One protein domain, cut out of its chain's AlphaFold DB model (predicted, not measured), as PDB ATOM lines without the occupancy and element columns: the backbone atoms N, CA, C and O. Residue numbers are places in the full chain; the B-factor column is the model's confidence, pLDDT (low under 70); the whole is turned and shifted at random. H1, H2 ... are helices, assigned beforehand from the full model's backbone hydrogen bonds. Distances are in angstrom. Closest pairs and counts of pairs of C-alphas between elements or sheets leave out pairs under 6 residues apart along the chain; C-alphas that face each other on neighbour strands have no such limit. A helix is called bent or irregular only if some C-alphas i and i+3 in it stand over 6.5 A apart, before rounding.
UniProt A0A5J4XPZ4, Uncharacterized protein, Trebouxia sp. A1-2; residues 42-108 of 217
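Overview. This is residues 42 to 108 of the 217 residues of an uncharacterized protein of Trebouxia sp. A1-2 (UniProt A0A5J4XPZ4). A small compact head of two short helices, H1 and H2, sits at the beginning of one long helix, H3, whose far part sticks out as an arm. H1 packs side by side on the first part of H3, H2 crosses H1 steeply, and the loop after H2 leads back to the beginning of H3. Residues 91 to 108, of which 91 to 103 belong to H3, stick out and make much of the length. The printed part has 67 residues with three named helices in the order H1, H2, H3 and no named strand, an all-helix class. The whole is loose, with a radius of gyration of the C-alphas of 15.7 A, and spans 57 by 22 by 15 A.

Arrangement. Start with H1, residues 45 to 55, which touches both other helices. At Gly 52 look across to Val 62 in H2, residues 59 to 68: their C-alphas, the closest of the two helices, are 6.2 A apart. H1 and H2 touch at a steep tilt of 62 degrees and run opposite ways. Next go to Met 46 and to Ala 79 in H3, residues 77 to 103, where the closest C-alphas of H1 and H3 are 5.4 A apart. H3 touches H1 with residues 78 to 83 alone, at a shallow tilt of 23 degrees, the same way. H2 and H3 are close but not clearly touching; their closest C-alphas, of Pro 59 and Ile 83, are 6.5 A apart. In H1 and H2 every O i to N i+4 pair is within hydrogen-bond range, and in H3 20 of 23 are.

Along the chain. Find C-alpha 45 at (48.001, 46.678, 77.427); from there H1 runs 15.6 A to C-alpha 55. H2 begins at C-alpha 59, (45.537, 43.941, 67.651), and is 14.3 A long. H3 begins at C-alpha 77, (42.338, 54.260, 78.005), and runs 39.7 A to C-alpha 103 at (45.487, 43.753, 39.821). Near residue 91 you meet a kink of 25 degrees; H3 is neither bent nor irregular, but only just: C-alphas 89 and 92 are 6.4 A apart.

Size, cuts and confidence. The two C-alphas farthest apart are those of Asp 42 and Pro 108, at 57.1 A. Without residues 91 to 108, which stand free, the body of 49 residues spans 28 by 20 by 14 A. The link from H1 to H2 is tight, with 3 residues, and that from H2 to H3 is short, with 8. The printed part has no cut. Its mean pLDDT is 73.9; look at residues 42, 72 and 90 to 108 for values under 70.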
ATOM      1  N   ASP A  42      54.097  45.163  86.130       62.75
ATOM      2  CA  ASP A  42      53.055  46.098  85.668       62.75
ATOM      3  C   ASP A  42      53.024  46.247  84.133       62.75
ATOM      4  O   ASP A  42      53.029  47.351  83.594       62.75
ATOM      5  N   ALA A  43      53.015  45.135  83.396       72.62
ATOM      6  CA  ALA A  43      52.910  45.200  81.939       72.62
ATOM      7  C   ALA A  43      51.548  45.786  81.516       72.62
ATOM      8  O   ALA A  43      50.484  45.248  81.854       72.62
ATOM      9  N   THR A  44      51.578  46.896  80.779       81.88
ATOM     10  CA  THR A  44      50.368  47.580  80.308       81.88
ATOM     11  C   THR A  44      49.858  46.959  79.012       81.88
ATOM     12  O   THR A  44      50.621  46.366  78.248       81.88
ATOM     13  N   MET A  45      48.563  47.121  78.715       83.31
ATOM     14  CA  MET A  45      48.001  46.678  77.427       83.31
ATOM     15  C   MET A  45      48.747  47.312  76.242       83.31
ATOM     16  O   MET A  45      48.932  46.680  75.206       83.31
ATOM     17  N   MET A  46      49.231  48.543  76.418       86.00
ATOM     18  CA  MET A  46      50.016  49.250  75.412       86.00
ATOM     19  C   MET A  46      51.339  48.561  75.084       86.00
ATOM     20  O   MET A  46      51.699  48.499  73.908       86.00
ATOM     21  N   ASP A  47      52.037  48.019  76.081       85.50
ATOM     22  CA  ASP A  47      53.309  47.328  75.853       85.50
ATOM     23  C   ASP A  47      53.105  46.078  74.985       85.50
ATOM     24  O   ASP A  47      53.867  45.826  74.051       85.50
ATOM     25  N   TYR A  48      52.021  45.335  75.226       84.56
ATOM     26  CA  TYR A  48      51.677  44.160  74.425       84.56
ATOM     27  C   TYR A  48      51.225  44.516  73.009       84.56
ATOM     28  O   TYR A  48      51.602  43.825  72.065       84.56
ATOM     29  N   LEU A  49      50.456  45.593  72.835       86.31
ATOM     30  CA  LEU A  49      50.029  46.045  71.507       86.31
ATOM     31  C   LEU A  49      51.212  46.538  70.667       86.31
ATOM     32  O   LEU A  49      51.305  46.215  69.484       86.31
ATOM     33  N   GLN A  50      52.145  47.280  71.270       86.06
ATOM     34  CA  GLN A  50      53.364  47.716  70.584       86.06
ATOM     35  C   GLN A  50      54.256  46.530  70.206       86.06
ATOM     36  O   GLN A  50      54.799  46.496  69.101       86.06
ATOM     37  N   PHE A  51      54.378  45.546  71.097       84.94
ATOM     38  CA  PHE A  51      55.122  44.320  70.829       84.94
ATOM     39  C   PHE A  51      54.477  43.481  69.719       84.94
ATOM     40  O   PHE A  51      55.168  43.088  68.780       84.94
ATOM     41  N   GLY A  52      53.158  43.273  69.767       85.44
ATOM     42  CA  GLY A  52      52.422  42.557  68.722       85.44
ATOM     43  C   GLY A  52      52.579  43.223  67.358       85.44
ATOM     44  O   GLY A  52      52.909  42.558  66.379       85.44
ATOM     45  N   ARG A  53      52.507  44.559  67.310       83.38
ATOM     46  CA  ARG A  53      52.766  45.317  66.080       83.38
ATOM     47  C   ARG A  53      54.185  45.121  65.541       83.38
ATOM     48  O   ARG A  53      54.369  45.071  64.328       83.38
ATOM     49  N   ALA A  54      55.189  45.010  66.411       84.94
ATOM     50  CA  ALA A  54      56.570  44.764  65.993       84.94
ATOM     51  C   ALA A  54      56.773  43.357  65.398       84.94
ATOM     52  O   ALA A  54      57.660  43.174  64.565       84.94
ATOM     53  N   ILE A  55      55.954  42.387  65.811       85.25
ATOM     54  CA  ILE A  55      55.972  41.004  65.311       85.25
ATOM     55  C   ILE A  55      55.058  40.828  64.088       85.25
ATOM     56  O   ILE A  55      55.255  39.903  63.304       85.25
ATOM     57  N   GLY A  56      54.126  41.759  63.869       81.25
ATOM     58  CA  GLY A  56      53.149  41.709  62.782       81.25
ATOM     59  C   GLY A  56      51.838  41.014  63.160       81.25
ATOM     60  O   GLY A  56      51.067  40.667  62.269       81.25
ATOM     61  N   ASP A  57      51.578  40.817  64.454       85.00
ATOM     62  CA  ASP A  57      50.300  40.303  64.949       85.00
ATOM     63  C   ASP A  57      49.216  41.378  64.845       85.00
ATOM     64  O   ASP A  57      49.489  42.563  65.046       85.00
ATOM     65  N   GLN A  58      47.964  40.982  64.598       84.69
ATOM     66  CA  GLN A  58      46.851  41.929  64.629       84.69
ATOM     67  C   GLN A  58      46.475  42.301  66.070       84.69
ATOM     68  O   GLN A  58      46.565  41.467  66.976       84.69
ATOM     69  N   PRO A  59      45.946  43.516  66.310       79.69
ATOM     70  CA  PRO A  59      45.537  43.941  67.651       79.69
ATOM     71  C   PRO A  59      44.525  42.981  68.297       79.69
ATOM     72  O   PRO A  59      44.601  42.717  69.495       79.69
ATOM     73  N   LYS A  60      43.616  42.403  67.500       84.06
ATOM     74  CA  LYS A  60      42.625  41.418  67.967       84.06
ATOM     75  C   LYS A  60      43.276  40.120  68.447       84.06
ATOM     76  O   LYS A  60      42.814  39.529  69.420       84.06
ATOM     77  N   ASP A  61      44.354  39.692  67.797       85.62
ATOM     78  CA  ASP A  61      45.075  38.468  68.148       85.62
ATOM     79  C   ASP A  61      45.874  38.656  69.437       85.62
ATOM     80  O   ASP A  61      45.870  37.781  70.306       85.62
ATOM     81  N   VAL A  62      46.465  39.840  69.621       84.50
ATOM     82  CA  VAL A  62      47.118  40.229  70.877       84.50
ATOM     83  C   VAL A  62      46.105  40.217  72.025       84.50
ATOM     84  O   VAL A  62      46.344  39.557  73.037       84.50
ATOM     85  N   GLU A  63      44.941  40.852  71.863       83.31
ATOM     86  CA  GLU A  63      43.885  40.847  72.886       83.31
ATOM     87  C   GLU A  63      43.381  39.436  73.212       83.31
ATOM     88  O   GLU A  63      43.242  39.082  74.388       83.31
ATOM     89  N   ASN A  64      43.143  38.616  72.186       86.19
ATOM     90  CA  ASN A  64      42.725  37.228  72.356       86.19
ATOM     91  C   ASN A  64      43.789  36.419  73.101       86.19
ATOM     92  O   ASN A  64      43.457  35.698  74.038       86.19
ATOM     93  N   SER A  65      45.068  36.589  72.760       84.56
ATOM     94  CA  SER A  65      46.167  35.880  73.417       84.56
ATOM     95  C   SER A  65      46.287  36.234  74.904       84.56
ATOM     96  O   SER A  65      46.483  35.343  75.733       84.56
ATOM     97  N   LEU A  66      46.099  37.508  75.264       84.56
ATOM     98  CA  LEU A  66      46.128  37.967  76.654       84.56
ATOM     99  C   LEU A  66      44.917  37.460  77.434       84.56
ATOM    100  O   LEU A  66      45.048  37.071  78.597       84.56
ATOM    101  N   ARG A  67      43.754  37.405  76.776       84.19
ATOM    102  CA  ARG A  67      42.528  36.846  77.344       84.19
ATOM    103  C   ARG A  67      42.654  35.344  77.593       84.19
ATOM    104  O   ARG A  67      42.297  34.889  78.671       84.19
ATOM    105  N   THR A  68      43.196  34.580  76.645       87.38
ATOM    106  CA  THR A  68      43.413  33.130  76.793       87.38
ATOM    107  C   THR A  68      44.435  32.814  77.881       87.38
ATOM    108  O   THR A  68      44.288  31.829  78.599       87.38
ATOM    109  N   ARG A  69      45.467  33.651  78.027       82.56
ATOM    110  CA  ARG A  69      46.526  33.460  79.028       82.56
ATOM    111  C   ARG A  69      46.145  33.959  80.426       82.56
ATOM    112  O   ARG A  69      46.969  33.836  81.326       82.56
ATOM    113  N   ASN A  70      44.941  34.517  80.614       77.19
ATOM    114  CA  ASN A  70      44.511  35.177  81.855       77.19
ATOM    115  C   ASN A  70      45.585  36.131  82.410       77.19
ATOM    116  O   ASN A  70      45.815  36.200  83.617       77.19
ATOM    117  N   ALA A  71      46.280  36.845  81.520       75.44
ATOM    118  CA  ALA A  71      47.354  37.734  81.927       75.44
ATOM    119  C   ALA A  71      46.755  38.946  82.670       75.44
ATOM    120  O   ALA A  71      45.845  39.590  82.132       75.44
ATOM    121  N   PRO A  72      47.232  39.287  83.882       66.50
ATOM    122  CA  PRO A  72      46.788  40.485  84.582       66.50
ATOM    123  C   PRO A  72      47.370  41.711  83.872       66.50
ATOM    124  O   PRO A  72      48.507  42.106  84.111       66.50
ATOM    125  N   VAL A  73      46.597  42.290  82.956       75.00
ATOM    126  CA  VAL A  73      47.002  43.458  82.167       75.00
ATOM    127  C   VAL A  73      46.131  44.650  82.540       75.00
ATOM    128  O   VAL A  73      44.899  44.580  82.480       75.00
ATOM    129  N   LYS A  74      46.768  45.772  82.889       78.50
ATOM    130  CA  LYS A  74      46.077  47.051  83.094       78.50
ATOM    131  C   LYS A  74      45.558  47.554  81.743       78.50
ATOM    132  O   LYS A  74      46.323  47.763  80.799       78.50
ATOM    133  N   ARG A  75      44.231  47.680  81.630       71.88
ATOM    134  CA  ARG A  75      43.570  48.234  80.443       71.88
ATOM    135  C   ARG A  75      43.593  49.752  80.521       71.88
ATOM    136  O   ARG A  75      42.716  50.358  81.130       71.88
ATOM    137  N   ASP A  76      44.582  50.341  79.872       76.25
ATOM    138  CA  ASP A  76      44.700  51.790  79.783       76.25
ATOM    139  C   ASP A  76      43.734  52.350  78.731       76.25
ATOM    140  O   ASP A  76      43.526  51.749  77.674       76.25
ATOM    141  N   SER A  77      43.169  53.535  78.982       72.56
ATOM    142  CA  SER A  77      42.338  54.260  78.005       72.56
ATOM    143  C   SER A  77      43.080  54.507  76.689       72.56
ATOM    144  O   SER A  77      42.491  54.424  75.617       72.56
ATOM    145  N   ASN A  78      44.398  54.703  76.773       76.69
ATOM    146  CA  ASN A  78      45.278  54.945  75.632       76.69
ATOM    147  C   ASN A  78      45.392  53.737  74.688       76.69
ATOM    148  O   ASN A  78      45.711  53.913  73.513       76.69
ATOM    149  N   ALA A  79      45.122  52.520  75.177       75.00
ATOM    150  CA  ALA A  79      45.150  51.315  74.353       75.00
ATOM    151  C   ALA A  79      44.039  51.306  73.302       75.00
ATOM    152  O   ALA A  79      44.269  50.860  72.181       75.00
ATOM    153  N   LYS A  80      42.866  51.861  73.625       76.94
ATOM    154  CA  LYS A  80      41.743  51.947  72.681       76.94
ATOM    155  C   LYS A  80      42.064  52.876  71.514       76.94
ATOM    156  O   LYS A  80      42.006  52.447  70.366       76.94
ATOM    157  N   ASP A  81      42.514  54.092  71.816       82.31
ATOM    158  CA  ASP A  81      42.914  55.077  70.803       82.31
ATOM    159  C   ASP A  81      44.052  54.550  69.914       82.31
ATOM    160  O   ASP A  81      44.136  54.869  68.726       82.31
ATOM    161  N   TYR A  82      44.952  53.741  70.480       79.50
ATOM    162  CA  TYR A  82      46.046  53.125  69.735       79.50
ATOM    163  C   TYR A  82      45.558  52.040  68.770       79.50
ATOM    164  O   TYR A  82      46.020  52.001  67.630       79.50
ATOM    165  N   ILE A  83      44.610  51.198  69.192       81.44
ATOM    166  CA  ILE A  83      44.000  50.175  68.331       81.44
ATOM    167  C   ILE A  83      43.262  50.828  67.158       81.44
ATOM    168  O   ILE A  83      43.445  50.395  66.022       81.44
ATOM    169  N   GLU A  84      42.488  51.887  67.403       79.94
ATOM    170  CA  GLU A  84      41.760  52.603  66.344       79.94
ATOM    171  C   GLU A  84      42.710  53.227  65.316       79.94
ATOM    172  O   GLU A  84      42.511  53.086  64.110       79.94
ATOM    173  N   ARG A  85      43.792  53.867  65.778       83.00
ATOM    174  CA  ARG A  85      44.815  54.432  64.882       83.00
ATOM    175  C   ARG A  85      45.551  53.357  64.097       83.00
ATOM    176  O   ARG A  85      45.826  53.548  62.918       83.00
ATOM    177  N   TRP A  86      45.876  52.241  64.742       80.56
ATOM    178  CA  TRP A  86      46.551  51.129  64.089       80.56
ATOM    179  C   TRP A  86      45.668  50.519  62.991       80.56
ATOM    180  O   TRP A  86      46.134  50.361  61.865       80.56
ATOM    181  N   GLN A  87      44.383  50.288  63.264       76.44
ATOM    182  CA  GLN A  87      43.430  49.813  62.255       76.44
ATOM    183  C   GLN A  87      43.266  50.817  61.103       76.44
ATOM    184  O   GLN A  87      43.362  50.433  59.941       76.44
ATOM    185  N   ALA A  88      43.135  52.111  61.407       76.19
ATOM    186  CA  ALA A  88      43.008  53.155  60.390       76.19
ATOM    187  C   ALA A  88      44.259  53.316  59.498       76.19
ATOM    188  O   ALA A  88      44.144  53.754  58.353       76.19
ATOM    189  N   GLU A  89      45.455  52.990  59.998       70.25
ATOM    190  CA  GLU A  89      46.696  52.971  59.206       70.25
ATOM    191  C   GLU A  89      46.825  51.703  58.345       70.25
ATOM    192  O   GLU A  89      47.380  51.743  57.241       70.25
ATOM    193  N   GLU A  90      46.317  50.573  58.832       66.44
ATOM    194  CA  GLU A  90      46.386  49.296  58.127       66.44
ATOM    195  C   GLU A  90      45.325  49.158  57.034       66.44
ATOM    196  O   GLU A  90      45.662  48.671  55.957       66.44
ATOM    197  N   ASP A  91      44.108  49.667  57.220       63.53
ATOM    198  CA  ASP A  91      43.032  49.621  56.218       63.53
ATOM    199  C   ASP A  91      43.433  50.134  54.817       63.53
ATOM    200  O   ASP A  91      43.229  49.412  53.834       63.53
ATOM    201  N   PRO A  92      44.049  51.323  54.648       62.22
ATOM    202  CA  PRO A  92      44.480  51.778  53.327       62.22
ATOM    203  C   PRO A  92      45.645  50.942  52.779       62.22
ATOM    204  O   PRO A  92      45.780  50.788  51.566       62.22
ATOM    205  N   THR A  93      46.479  50.380  53.655       61.03
ATOM    206  CA  THR A  93      47.649  49.584  53.267       61.03
ATOM    207  C   THR A  93      47.230  48.187  52.793       61.03
ATOM    208  O   THR A  93      47.687  47.735  51.741       61.03
ATOM    209  N   TYR A  94      46.290  47.546  53.493       58.59
ATOM    210  CA  TYR A  94      45.650  46.303  53.060       58.59
ATOM    211  C   TYR A  94      44.780  46.516  51.824       58.59
ATOM    212  O   TYR A  94      44.800  45.667  50.940       58.59
ATOM    213  N   ALA A  95      44.094  47.657  51.681       61.16
ATOM    214  CA  ALA A  95      43.354  47.976  50.459       61.16
ATOM    215  C   ALA A  95      44.278  48.110  49.235       61.16
ATOM    216  O   ALA A  95      43.942  47.628  48.154       61.16
ATOM    217  N   LEU A  96      45.464  48.712  49.390       64.94
ATOM    218  CA  LEU A  96      46.473  48.784  48.326       64.94
ATOM    219  C   LEU A  96      47.089  47.412  48.013       64.94
ATOM    220  O   LEU A  96      47.338  47.108  46.847       64.94
ATOM    221  N   PHE A  97      47.301  46.572  49.027       60.88
ATOM    222  CA  PHE A  97      47.785  45.202  48.854       60.88
ATOM    223  C   PHE A  97      46.744  44.296  48.178       60.88
ATOM    224  O   PHE A  97      47.065  43.604  47.212       60.88
ATOM    225  N   GLU A  98      45.480  44.356  48.600       58.88
ATOM    226  CA  GLU A  98      44.370  43.680  47.925       58.88
ATOM    227  C   GLU A  98      44.185  44.197  46.498       58.88
ATOM    228  O   GLU A  98      43.981  43.401  45.585       58.88
ATOM    229  N   ALA A  99      44.300  45.507  46.265       59.62
ATOM    230  CA  ALA A  99      44.256  46.067  44.919       59.62
ATOM    231  C   ALA A  99      45.429  45.573  44.055       59.62
ATOM    232  O   ALA A  99      45.242  45.320  42.866       59.62
ATOM    233  N   ALA A 100      46.615  45.370  44.634       58.75
ATOM    234  CA  ALA A 100      47.760  44.789  43.934       58.75
ATOM    235  C   ALA A 100      47.553  43.295  43.622       58.75
ATOM    236  O   ALA A 100      47.863  42.848  42.515       58.75
ATOM    237  N   LEU A 101      46.966  42.532  44.548       62.09
ATOM    238  CA  LEU A 101      46.612  41.125  44.338       62.09
ATOM    239  C   LEU A 101      45.507  40.964  43.286       62.09
ATOM    240  O   LEU A 101      45.664  40.171  42.354       62.09
ATOM    241  N   ARG A 102      44.438  41.767  43.371       60.09
ATOM    242  CA  ARG A 102      43.349  41.826  42.377       60.09
ATOM    243  C   ARG A 102      43.826  42.380  41.031       60.09
ATOM    244  O   ARG A 102      43.317  41.986  39.990       60.09
ATOM    245  N   GLY A 103      44.832  43.251  41.029       53.66
ATOM    246  CA  GLY A 103      45.487  43.753  39.821       53.66
ATOM    247  C   GLY A 103      46.374  42.719  39.120       53.66
ATOM    248  O   GLY A 103      46.667  42.881  37.938       53.66
ATOM    249  N   SER A 104      46.769  41.636  39.802       48.78
ATOM    250  CA  SER A 104      47.616  40.585  39.217       48.78
ATOM    251  C   SER A 104      46.853  39.558  38.365       48.78
ATOM    252  O   SER A 104      47.474  38.864  37.556       48.78
ATOM    253  N   SER A 105      45.520  39.485  38.484       49.16
ATOM    254  CA  SER A 105      44.677  38.593  37.671       49.16
ATOM    255  C   SER A 105      44.227  39.213  36.343       49.16
ATOM    256  O   SER A 105      43.867  38.483  35.424       49.16
ATOM    257  N   ASN A 106      44.341  40.534  36.177       49.69
ATOM    258  CA  ASN A 106      44.083  41.214  34.907       49.69
ATOM    259  C   ASN A 106      45.371  41.353  34.088       49.69
ATOM    260  O   ASN A 106      45.827  42.456  33.785       49.69
ATOM    261  N   LYS A 107      45.958  40.224  33.674       47.16
ATOM    262  CA  LYS A 107      46.778  40.244  32.458       47.16
ATOM    263  C   LYS A 107      45.802  40.426  31.295       47.16
ATOM    264  O   LYS A 107      44.993  39.526  31.081       47.16
ATOM    265  N   PRO A 108      45.821  41.546  30.548       43.81
ATOM    266  CA  PRO A 108      45.010  41.634  29.350       43.81
ATOM    267  C   PRO A 108      45.490  40.535  28.405       43.81
ATOM    268  O   PRO A 108      46.635  40.548  27.951       43.81
TER     269      PRO A 108